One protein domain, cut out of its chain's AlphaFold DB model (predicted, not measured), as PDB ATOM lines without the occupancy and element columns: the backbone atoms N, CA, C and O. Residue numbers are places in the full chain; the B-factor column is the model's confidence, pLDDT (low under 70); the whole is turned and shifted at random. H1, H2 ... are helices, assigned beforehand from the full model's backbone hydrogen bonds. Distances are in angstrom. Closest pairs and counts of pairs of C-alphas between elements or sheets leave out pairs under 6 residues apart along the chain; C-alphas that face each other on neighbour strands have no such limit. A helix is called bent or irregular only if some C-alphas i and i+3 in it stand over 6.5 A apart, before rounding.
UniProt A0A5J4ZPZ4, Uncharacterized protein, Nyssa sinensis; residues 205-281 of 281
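What this domain is: This is residues 205 to 281 of the 281 residues of an uncharacterized protein of Nyssa sinensis (UniProt A0A5J4ZPZ4). The long helix H3 has the short helix H1 packed on its residues 241 to 249 and H2 folding back near its beginning, while H4 is held away from these three and its residues 270 to 277 stick out with the tail to 281. The 77 printed residues hold four named helices, H1 to H4 in chain order, and no named strand: all helix. The whole is loose, radius of gyration of the C-alphas 15.9 A, spanning 46 by 30 by 23 A.

Where its parts are: H3, residues 234 to 252, is 26.5 A long and begins at C-alpha 234 (21.338, -7.663, -27.229). H1 is residues 205 to 215, irregular, with C-alphas 207 and 210 8.0 A apart. H2 is residues 221 to 229. H4, residues 263 to 277, is 21.3 A long and ends at C-alpha 277 (13.992, 34.619, -38.401).

How they stand to each other: H3 touches H1 with residues 241 to 249 alone, at a steep tilt of 54 degrees, the same way; the closest C-alphas, of Leu 211 and Thr 245, are 5.0 A apart. H2 and H3, a helical hairpin, only just touch, with 3 pairs of C-alphas within 8 A, the closest those of Met 228 and Cys 237, 6.6 A. H1 and H2 only just touch, with 3 such pairs, only at the corner; the closest C-alphas are those of Gln 212 and Phe 221, 5.3 A. H4 is apart from H1, H2 and H3. Every O i to N i+4 pair is within hydrogen-bond range in H2, H3 and H4, and 5 of 7 in H1.

The domain as a whole: The C-alphas of Ser 233 and Leu 281, the two farthest apart, are 49.9 A apart. The printed part has no cut and no long link. Residue 205 and residues 269 to 281 have pLDDT under 70.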
ATOM      1  N   ASN A 205      25.655   3.140 -20.463       66.56
ATOM      2  CA  ASN A 205      25.041   4.240 -21.216       66.56
ATOM      3  C   ASN A 205      26.056   5.381 -21.473       66.56
ATOM      4  O   ASN A 205      25.974   6.070 -22.485       66.56
ATOM      5  N   SER A 206      27.091   5.497 -20.630       70.88
ATOM      6  CA  SER A 206      28.228   6.408 -20.793       70.88
ATOM      7  C   SER A 206      29.006   6.250 -22.107       70.88
ATOM      8  O   SER A 206      29.484   7.250 -22.634       70.88
ATOM      9  N   MET A 207      29.115   5.045 -22.682       81.94
ATOM     10  CA  MET A 207      29.831   4.839 -23.954       81.94
ATOM     11  C   MET A 207      29.074   5.412 -25.165       81.94
ATOM     12  O   MET A 207      29.663   5.632 -26.224       81.94
ATOM     13  N   PHE A 208      27.776   5.670 -24.991       87.12
ATOM     14  CA  PHE A 208      26.855   6.167 -26.007       87.12
ATOM     15  C   PHE A 208      26.379   7.595 -25.711       87.12
ATOM     16  O   PHE A 208      25.391   8.035 -26.286       87.12
ATOM     17  N   SER A 209      27.083   8.347 -24.858       87.44
ATOM     18  CA  SER A 209      26.713   9.718 -24.474       87.44
ATOM     19  C   SER A 209      26.584  10.671 -25.667       87.44
ATOM     20  O   SER A 209      25.635  11.445 -25.731       87.44
ATOM     21  N   ALA A 210      27.484  10.570 -26.652       86.25
ATOM     22  CA  ALA A 210      27.390  11.343 -27.893       86.25
ATOM     23  C   ALA A 210      26.103  11.010 -28.664       86.25
ATOM     24  O   ALA A 210      25.369  11.901 -29.070       86.25
ATOM     25  N   LEU A 211      25.785   9.720 -28.797       89.62
ATOM     26  CA  LEU A 211      24.548   9.280 -29.437       89.62
ATOM     27  C   LEU A 211      23.308   9.720 -28.646       89.62
ATOM     28  O   LEU A 211      22.308  10.101 -29.243       89.62
ATOM     29  N   GLN A 212      23.372   9.700 -27.316       90.69
ATOM     30  CA  GLN A 212      22.295  10.165 -26.447       90.69
ATOM     31  C   GLN A 212      22.017  11.659 -26.640       90.69
ATOM     32  O   GLN A 212      20.853  12.037 -26.755       90.69
ATOM     33  N   PHE A 213      23.063  12.488 -26.699       87.56
ATOM     34  CA  PHE A 213      22.934  13.923 -26.938       87.56
ATOM     35  C   PHE A 213      22.299  14.200 -28.304       87.56
ATOM     36  O   PHE A 213      21.298  14.904 -28.388       87.56
ATOM     37  N   SER A 214      22.791  13.562 -29.366       87.50
ATOM     38  CA  SER A 214      22.297  13.829 -30.723       87.50
ATOM     39  C   SER A 214      20.905  13.242 -30.997       87.50
ATOM     40  O   SER A 214      20.241  13.654 -31.944       87.50
ATOM     41  N   LEU A 215      20.428  12.299 -30.174       89.81
ATOM     42  CA  LEU A 215      19.054  11.787 -30.242       89.81
ATOM     43  C   LEU A 215      18.038  12.640 -29.469       89.81
ATOM     44  O   LEU A 215      16.841  12.455 -29.682       89.81
ATOM     45  N   GLN A 216      18.478  13.563 -28.604       89.44
ATOM     46  CA  GLN A 216      17.623  14.261 -27.634       89.44
ATOM     47  C   GLN A 216      16.400  14.951 -28.261       89.44
ATOM     48  O   GLN A 216      15.336  14.973 -27.646       89.44
ATOM     49  N   GLU A 217      16.519  15.464 -29.489       84.19
ATOM     50  CA  GLU A 217      15.418  16.131 -30.200       84.19
ATOM     51  C   GLU A 217      14.393  15.170 -30.830       84.19
ATOM     52  O   GLU A 217      13.307  15.598 -31.219       84.19
ATOM     53  N   VAL A 218      14.717  13.879 -30.959       88.38
ATOM     54  CA  VAL A 218      13.895  12.891 -31.683       88.38
ATOM     55  C   VAL A 218      13.329  11.826 -30.745       88.38
ATOM     56  O   VAL A 218      12.139  11.523 -30.806       88.38
ATOM     57  N   CYS A 219      14.166  11.229 -29.893       90.69
ATOM     58  CA  CYS A 219      13.758  10.238 -28.895       90.69
ATOM     59  C   CYS A 219      14.846  10.033 -27.832       90.69
ATOM     60  O   CYS A 219      16.028  10.231 -28.097       90.69
ATOM     61  N   SER A 220      14.489   9.554 -26.638       91.56
ATOM     62  CA  SER A 220      15.506   9.191 -25.644       91.56
ATOM     63  C   SER A 220      16.288   7.942 -26.079       91.56
ATOM     64  O   SER A 220      15.760   7.050 -26.748       91.56
ATOM     65  N   PHE A 221      17.564   7.854 -25.682       92.19
ATOM     66  CA  PHE A 221      18.392   6.674 -25.961       92.19
ATOM     67  C   PHE A 221      17.776   5.392 -25.373       92.19
ATOM     68  O   PHE A 221      17.791   4.345 -26.019       92.19
ATOM     69  N   ASP A 222      17.173   5.485 -24.185       90.81
ATOM     70  CA  ASP A 222      16.500   4.355 -23.542       90.81
ATOM     71  C   ASP A 222      15.237   3.910 -24.299       90.81
ATOM     72  O   ASP A 222      15.008   2.706 -24.421       90.81
ATOM     73  N   ASP A 223      14.464   4.837 -24.879       93.38
ATOM     74  CA  ASP A 223      13.312   4.502 -25.729       93.38
ATOM     75  C   ASP A 223      13.752   3.771 -27.006       93.38
ATOM     76  O   ASP A 223      13.210   2.718 -27.350       93.38
ATOM     77  N   LEU A 224      14.800   4.262 -27.679       93.12
ATOM     78  CA  LEU A 224      15.374   3.574 -28.839       93.12
ATOM     79  C   LEU A 224      15.865   2.165 -28.465       93.12
ATOM     80  O   LEU A 224      15.592   1.198 -29.181       93.12
ATOM     81  N   LYS A 225      16.548   2.032 -27.323       91.06
ATOM     82  CA  LYS A 225      17.037   0.754 -26.794       91.06
ATOM     83  C   LYS A 225      15.909  -0.229 -26.514       91.06
ATOM     84  O   LYS A 225      16.011  -1.383 -26.932       91.06
ATOM     85  N   GLN A 226      14.840   0.218 -25.859       93.00
ATOM     86  CA  GLN A 226      13.663  -0.607 -25.593       93.00
ATOM     87  C   GLN A 226      12.958  -1.022 -26.884       93.00
ATOM     88  O   GLN A 226      12.612  -2.189 -27.048       93.00
ATOM     89  N   ARG A 227      12.778  -0.106 -27.840       94.38
ATOM     90  CA  ARG A 227      12.121  -0.437 -29.112       94.38
ATOM     91  C   ARG A 227      12.944  -1.407 -29.954       94.38
ATOM     92  O   ARG A 227      12.370  -2.285 -30.595       94.38
ATOM     93  N   MET A 228      14.270  -1.293 -29.946       94.44
ATOM     94  CA  MET A 228      15.144  -2.207 -30.686       94.44
ATOM     95  C   MET A 228      15.246  -3.592 -30.042       94.44
ATOM     96  O   MET A 228      15.276  -4.587 -30.769       94.44
ATOM     97  N   SER A 229      15.244  -3.687 -28.708       91.31
ATOM     98  CA  SER A 229      15.363  -4.971 -27.999       91.31
ATOM     99  C   SER A 229      14.165  -5.906 -28.203       91.31
ATOM    100  O   SER A 229      14.300  -7.112 -28.016       91.31
ATOM    101  N   VAL A 230      13.016  -5.386 -28.650       94.44
ATOM    102  CA  VAL A 230      11.847  -6.198 -29.043       94.44
ATOM    103  C   VAL A 230      12.130  -7.051 -30.287       94.44
ATOM    104  O   VAL A 230      11.539  -8.119 -30.454       94.44
ATOM    105  N   TYR A 231      13.021  -6.597 -31.171       95.06
ATOM    106  CA  TYR A 231      13.235  -7.214 -32.485       95.06
ATOM    107  C   TYR A 231      14.626  -7.814 -32.671       95.06
ATOM    108  O   TYR A 231      14.810  -8.667 -33.539       95.06
ATOM    109  N   LEU A 232      15.605  -7.352 -31.898       94.19
ATOM    110  CA  LEU A 232      17.012  -7.670 -32.088       94.19
ATOM    111  C   LEU A 232      17.617  -8.267 -30.824       94.19
ATOM    112  O   LEU A 232      17.220  -7.952 -29.703       94.19
ATOM    113  N   SER A 233      18.630  -9.110 -31.023       93.06
ATOM    114  CA  SER A 233      19.434  -9.601 -29.911       93.06
ATOM    115  C   SER A 233      20.201  -8.453 -29.255       93.06
ATOM    116  O   SER A 233      20.528  -7.448 -29.894       93.06
ATOM    117  N   LEU A 234      20.557  -8.634 -27.987       88.75
ATOM    118  CA  LEU A 234      21.338  -7.663 -27.229       88.75
ATOM    119  C   LEU A 234      22.666  -7.303 -27.918       88.75
ATOM    120  O   LEU A 234      23.044  -6.132 -27.981       88.75
ATOM    121  N   ALA A 235      23.348  -8.314 -28.466       88.88
ATOM    122  CA  ALA A 235      24.598  -8.151 -29.201       88.88
ATOM    123  C   ALA A 235      24.395  -7.299 -30.462       88.88
ATOM    124  O   ALA A 235      25.119  -6.330 -30.678       88.88
ATOM    125  N   SER A 236      23.343  -7.588 -31.231       91.56
ATOM    126  CA  SER A 236      22.998  -6.832 -32.440       91.56
ATOM    127  C   SER A 236      22.621  -5.380 -32.127       91.56
ATOM    128  O   SER A 236      23.058  -4.469 -32.825       91.56
ATOM    129  N   CYS A 237      21.867  -5.132 -31.050       91.31
ATOM    130  CA  CYS A 237      21.579  -3.770 -30.593       91.31
ATOM    131  C   CYS A 237      22.870  -2.994 -30.294       91.31
ATOM    132  O   CYS A 237      23.013  -1.848 -30.713       91.31
ATOM    133  N   LYS A 238      23.833  -3.626 -29.611       91.06
ATOM    134  CA  LYS A 238      25.117  -3.002 -29.262       91.06
ATOM    135  C   LYS A 238      25.952  -2.652 -30.496       91.06
ATOM    136  O   LYS A 238      26.528  -1.568 -30.547       91.06
ATOM    137  N   GLU A 239      26.010  -3.538 -31.487       94.12
ATOM    138  CA  GLU A 239      26.700  -3.272 -32.757       94.12
ATOM    139  C   GLU A 239      26.086  -2.079 -33.489       94.12
ATOM    140  O   GLU A 239      26.808  -1.182 -33.928       94.12
ATOM    141  N   ILE A 240      24.756  -2.018 -33.554       94.50
ATOM    142  CA  ILE A 240      24.057  -0.903 -34.194       94.50
ATOM    143  C   ILE A 240      24.319   0.400 -33.438       94.50
ATOM    144  O   ILE A 240      24.661   1.394 -34.074       94.50
ATOM    145  N   PHE A 241      24.242   0.415 -32.103       93.44
ATOM    146  CA  PHE A 241      24.555   1.621 -31.329       93.44
ATOM    147  C   PHE A 241      26.000   2.075 -31.510       93.44
ATOM    148  O   PHE A 241      26.240   3.276 -31.635       93.44
ATOM    149  N   ASN A 242      26.957   1.149 -31.604       92.19
ATOM    150  CA  ASN A 242      28.340   1.486 -31.936       92.19
ATOM    151  C   ASN A 242      28.437   2.177 -33.301       92.19
ATOM    152  O   ASN A 242      29.065   3.229 -33.405       92.19
ATOM    153  N   VAL A 243      27.789   1.628 -34.334       93.94
ATOM    154  CA  VAL A 243      27.789   2.226 -35.678       93.94
ATOM    155  C   VAL A 243      27.108   3.595 -35.669       93.94
ATOM    156  O   VAL A 243      27.686   4.561 -36.164       93.94
ATOM    157  N   MET A 244      25.931   3.711 -35.050       93.56
ATOM    158  CA  MET A 244      25.207   4.979 -34.926       93.56
ATOM    159  C   MET A 244      26.048   6.032 -34.204       93.56
ATOM    160  O   MET A 244      26.167   7.145 -34.694       93.56
ATOM    161  N   THR A 245      26.723   5.666 -33.115       91.31
ATOM    162  CA  THR A 245      27.595   6.583 -32.364       91.31
ATOM    163  C   THR A 245      28.764   7.079 -33.204       91.31
ATOM    164  O   THR A 245      29.120   8.251 -33.118       91.31
ATOM    165  N   GLN A 246      29.364   6.222 -34.035       90.19
ATOM    166  CA  GLN A 246      30.424   6.654 -34.950       90.19
ATOM    167  C   GLN A 246      29.894   7.583 -36.044       90.19
ATOM    168  O   GLN A 246      30.547   8.567 -36.383       90.19
ATOM    169  N   ILE A 247      28.710   7.299 -36.591       89.19
ATOM    170  CA  ILE A 247      28.066   8.171 -37.581       89.19
ATOM    171  C   ILE A 247      27.786   9.537 -36.960       89.19
ATOM    172  O   ILE A 247      28.209  10.542 -37.519       89.19
ATOM    173  N   THR A 248      27.157   9.567 -35.787       88.19
ATOM    174  CA  THR A 248      26.857  10.785 -35.034       88.19
ATOM    175  C   THR A 248      28.111  11.617 -34.788       88.19
ATOM    176  O   THR A 248      28.149  12.775 -35.179       88.19
ATOM    177  N   LYS A 249      29.194  11.007 -34.287       87.62
ATOM    178  CA  LYS A 249      30.483  11.700 -34.119       87.62
ATOM    179  C   LYS A 249      30.996  12.311 -35.423       87.62
ATOM    180  O   LYS A 249      31.443  13.449 -35.439       87.62
ATOM    181  N   ASN A 250      30.914  11.580 -36.533       85.50
ATOM    182  CA  ASN A 250      31.361  12.091 -37.829       85.50
ATOM    183  C   ASN A 250      30.484  13.235 -38.369       85.50
ATOM    184  O   ASN A 250      30.993  14.082 -39.108       85.50
ATOM    185  N   ILE A 251      29.188  13.246 -38.041       84.06
ATOM    186  CA  ILE A 251      28.270  14.340 -38.386       84.06
ATOM    187  C   ILE A 251      28.597  15.563 -37.527       84.06
ATOM    188  O   ILE A 251      28.882  16.623 -38.079       84.06
ATOM    189  N   ASP A 252      28.620  15.393 -36.205       79.94
ATOM    190  CA  ASP A 252      28.749  16.481 -35.230       79.94
ATOM    191  C   ASP A 252      30.122  17.163 -35.307       79.94
ATOM    192  O   ASP A 252      30.233  18.382 -35.209       79.94
ATOM    193  N   GLU A 253      31.184  16.403 -35.584       81.94
ATOM    194  CA  GLU A 253      32.525  16.949 -35.823       81.94
ATOM    195  C   GLU A 253      32.682  17.579 -37.227       81.94
ATOM    196  O   GLU A 253      33.780  17.993 -37.607       81.94
ATOM    197  N   GLY A 254      31.621  17.616 -38.043       73.06
ATOM    198  CA  GLY A 254      31.635  18.201 -39.387       73.06
ATOM    199  C   GLY A 254      32.511  17.443 -40.393       73.06
ATOM    200  O   GLY A 254      32.899  17.984 -41.435       73.06
ATOM    201  N   ARG A 255      32.852  16.181 -40.101       72.75
ATOM    202  CA  ARG A 255      33.693  15.336 -40.969       72.75
ATOM    203  C   ARG A 255      32.929  14.823 -42.180       72.75
ATOM    204  O   ARG A 255      33.531  14.544 -43.220       72.75
ATOM    205  N   ILE A 256      31.605  14.758 -42.086       76.19
ATOM    206  CA  ILE A 256      30.735  14.521 -43.235       76.19
ATOM    207  C   ILE A 256      30.536  15.848 -43.973       76.19
ATOM    208  O   ILE A 256      29.619  16.621 -43.716       76.19
ATOM    209  N   LYS A 257      31.425  16.116 -44.935       73.19
ATOM    210  CA  LYS A 257      31.269  17.236 -45.869       73.19
ATOM    211  C   LYS A 257      30.260  16.861 -46.945       73.19
ATOM    212  O   LYS A 257      30.587  16.177 -47.917       73.19
ATOM    213  N   MET A 258      29.026  17.318 -46.782       73.44
ATOM    214  CA  MET A 258      28.021  17.228 -47.835       73.44
ATOM    215  C   MET A 258      28.289  18.300 -48.900       73.44
ATOM    216  O   MET A 258      28.744  19.404 -48.597       73.44
ATOM    217  N   LYS A 259      28.032  17.994 -50.177       78.69
ATOM    218  CA  LYS A 259      28.153  19.012 -51.231       78.69
ATOM    219  C   LYS A 259      27.038  20.046 -51.063       78.69
ATOM    220  O   LYS A 259      25.896  19.674 -50.823       78.69
ATOM    221  N   ALA A 260      27.343  21.320 -51.304       73.50
ATOM    222  CA  ALA A 260      26.361  22.410 -51.233       73.50
ATOM    223  C   ALA A 260      25.144  22.209 -52.162       73.50
ATOM    224  O   ALA A 260      24.073  22.740 -51.908       73.50
ATOM    225  N   HIS A 261      25.298  21.414 -53.223       78.56
ATOM    226  CA  HIS A 261      24.230  21.078 -54.168       78.56
ATOM    227  C   HIS A 261      23.418  19.833 -53.775       78.56
ATOM    228  O   HIS A 261      22.585  19.378 -54.556       78.56
ATOM    229  N   CYS A 262      23.673  19.235 -52.607       78.31
ATOM    230  CA  CYS A 262      22.839  18.158 -52.090       78.31
ATOM    231  C   CYS A 262      21.495  18.750 -51.626       78.31
ATOM    232  O   CYS A 262      21.512  19.666 -50.802       78.31
ATOM    233  N   PRO A 263      20.347  18.212 -52.087       79.75
ATOM    234  CA  PRO A 263      19.025  18.693 -51.680       79.75
ATOM    235  C   PRO A 263      18.871  18.776 -50.160       79.75
ATOM    236  O   PRO A 263      18.467  19.805 -49.648       79.75
ATOM    237  N   ILE A 264      19.363  17.766 -49.434       78.38
ATOM    238  CA  ILE A 264      19.340  17.726 -47.963       78.38
ATOM    239  C   ILE A 264      20.048  18.940 -47.335       78.38
ATOM    240  O   ILE A 264      19.533  19.522 -46.390       78.38
ATOM    241  N   VAL A 265      21.203  19.361 -47.863       74.31
ATOM    242  CA  VAL A 265      21.953  20.523 -47.339       74.31
ATOM    243  C   VAL A 265      21.215  21.823 -47.628       74.31
ATOM    244  O   VAL A 265      21.198  22.731 -46.802       74.31
ATOM    245  N   THR A 266      20.603  21.912 -48.808       74.75
ATOM    246  CA  THR A 266      19.820  23.085 -49.205       74.75
ATOM    247  C   THR A 266      18.564  23.205 -48.341       74.75
ATOM    248  O   THR A 266      18.285  24.283 -47.825       74.75
ATOM    249  N   ASP A 267      17.864  22.094 -48.115       73.88
ATOM    250  CA  ASP A 267      16.633  22.036 -47.327       73.88
ATOM    251  C   ASP A 267      16.895  22.325 -45.839       73.88
ATOM    252  O   ASP A 267      16.176  23.118 -45.229       73.88
ATOM    253  N   VAL A 268      17.960  21.757 -45.256       70.06
ATOM    254  CA  VAL A 268      18.373  22.050 -43.869       70.06
ATOM    255  C   VAL A 268      18.803  23.512 -43.724       70.06
ATOM    256  O   VAL A 268      18.326  24.195 -42.823       70.06
ATOM    257  N   GLY A 269      19.601  24.040 -44.658       66.06
ATOM    258  CA  GLY A 269      19.995  25.451 -44.642       66.06
ATOM    259  C   GLY A 269      18.823  26.424 -44.844       66.06
ATOM    260  O   GLY A 269      18.887  27.568 -44.401       66.06
ATOM    261  N   MET A 270      17.737  25.999 -45.500       67.00
ATOM    262  CA  MET A 270      16.491  26.770 -45.564       67.00
ATOM    263  C   MET A 270      15.706  26.711 -44.247       67.00
ATOM    264  O   MET A 270      15.155  27.735 -43.842       67.00
ATOM    265  N   LYS A 271      15.676  25.553 -43.567       68.62
ATOM    266  CA  LYS A 271      15.064  25.399 -42.236       68.62
ATOM    267  C   LYS A 271      15.762  26.283 -41.201       68.62
ATOM    268  O   LYS A 271      15.074  27.013 -40.500       68.62
ATOM    269  N   GLU A 272      17.091  26.261 -41.132       66.75
ATOM    270  CA  GLU A 272      17.864  27.067 -40.168       66.75
ATOM    271  C   GLU A 272      17.572  28.565 -40.327       66.75
ATOM    272  O   GLU A 272      17.187  29.222 -39.368       66.75
ATOM    273  N   LYS A 273      17.576  29.082 -41.563       68.31
ATOM    274  CA  LYS A 273      17.223  30.487 -41.846       68.31
ATOM    275  C   LYS A 273      15.779  30.849 -41.497       68.31
ATOM    276  O   LYS A 273      15.496  31.998 -41.168       68.31
ATOM    277  N   ALA A 274      14.853  29.901 -41.629       60.25
ATOM    278  CA  ALA A 274      13.464  30.112 -41.241       60.25
ATOM    279  C   ALA A 274      13.313  30.130 -39.713       60.25
ATOM    280  O   ALA A 274      12.581  30.969 -39.198       60.25
ATOM    281  N   CYS A 275      14.039  29.255 -39.009       59.00
ATOM    282  CA  CYS A 275      14.063  29.188 -37.551       59.00
ATOM    283  C   CYS A 275      14.740  30.416 -36.920       59.00
ATOM    284  O   CYS A 275      14.196  30.968 -35.966       59.00
ATOM    285  N   ASP A 276      15.845  30.903 -37.490       55.28
ATOM    286  CA  ASP A 276      16.552  32.099 -37.007       55.28
ATOM    287  C   ASP A 276      15.696  33.370 -37.135       55.28
ATOM    288  O   ASP A 276      15.682  34.216 -36.242       55.28
ATOM    289  N   ASN A 277      14.902  33.485 -38.207       53.22
ATOM    290  CA  ASN A 277      13.992  34.619 -38.401       53.22
ATOM    291  C   ASN A 277      12.743  34.579 -37.502       53.22
ATOM    292  O   ASN A 277      12.093  35.608 -37.336       53.22
ATOM    293  N   SER A 278      12.392  33.428 -36.921       52.38
ATOM    294  CA  SER A 278      11.261  33.316 -35.985       52.38
ATOM    295  C   SER A 278      11.577  33.754 -34.548       52.38
ATOM    296  O   SER A 278      10.654  33.834 -33.745       52.38
ATOM    297  N   TYR A 279      12.834  34.082 -34.226       48.62
ATOM    298  CA  TYR A 279      13.234  34.642 -32.923       48.62
ATOM    299  C   TYR A 279      13.464  36.167 -32.946       48.62
ATOM    300  O   TYR A 279      13.926  36.731 -31.956       48.62
ATOM    301  N   VAL A 280      13.143  36.847 -34.055       47.97
ATOM    302  CA  VAL A 280      13.273  38.315 -34.210       47.97
ATOM    303  C   VAL A 280      11.902  38.990 -34.407       47.97
ATOM    304  O   VAL A 280      11.783  39.995 -35.106       47.97
ATOM    305  N   LEU A 281      10.849  38.453 -33.785       39.19
ATOM    306  CA  LEU A 281       9.552  39.125 -33.628       39.19
ATOM    307  C   LEU A 281       9.067  39.036 -32.184       39.19
ATOM    308  O   LEU A 281       9.089  37.914 -31.633       39.19
TER     309      LEU A 281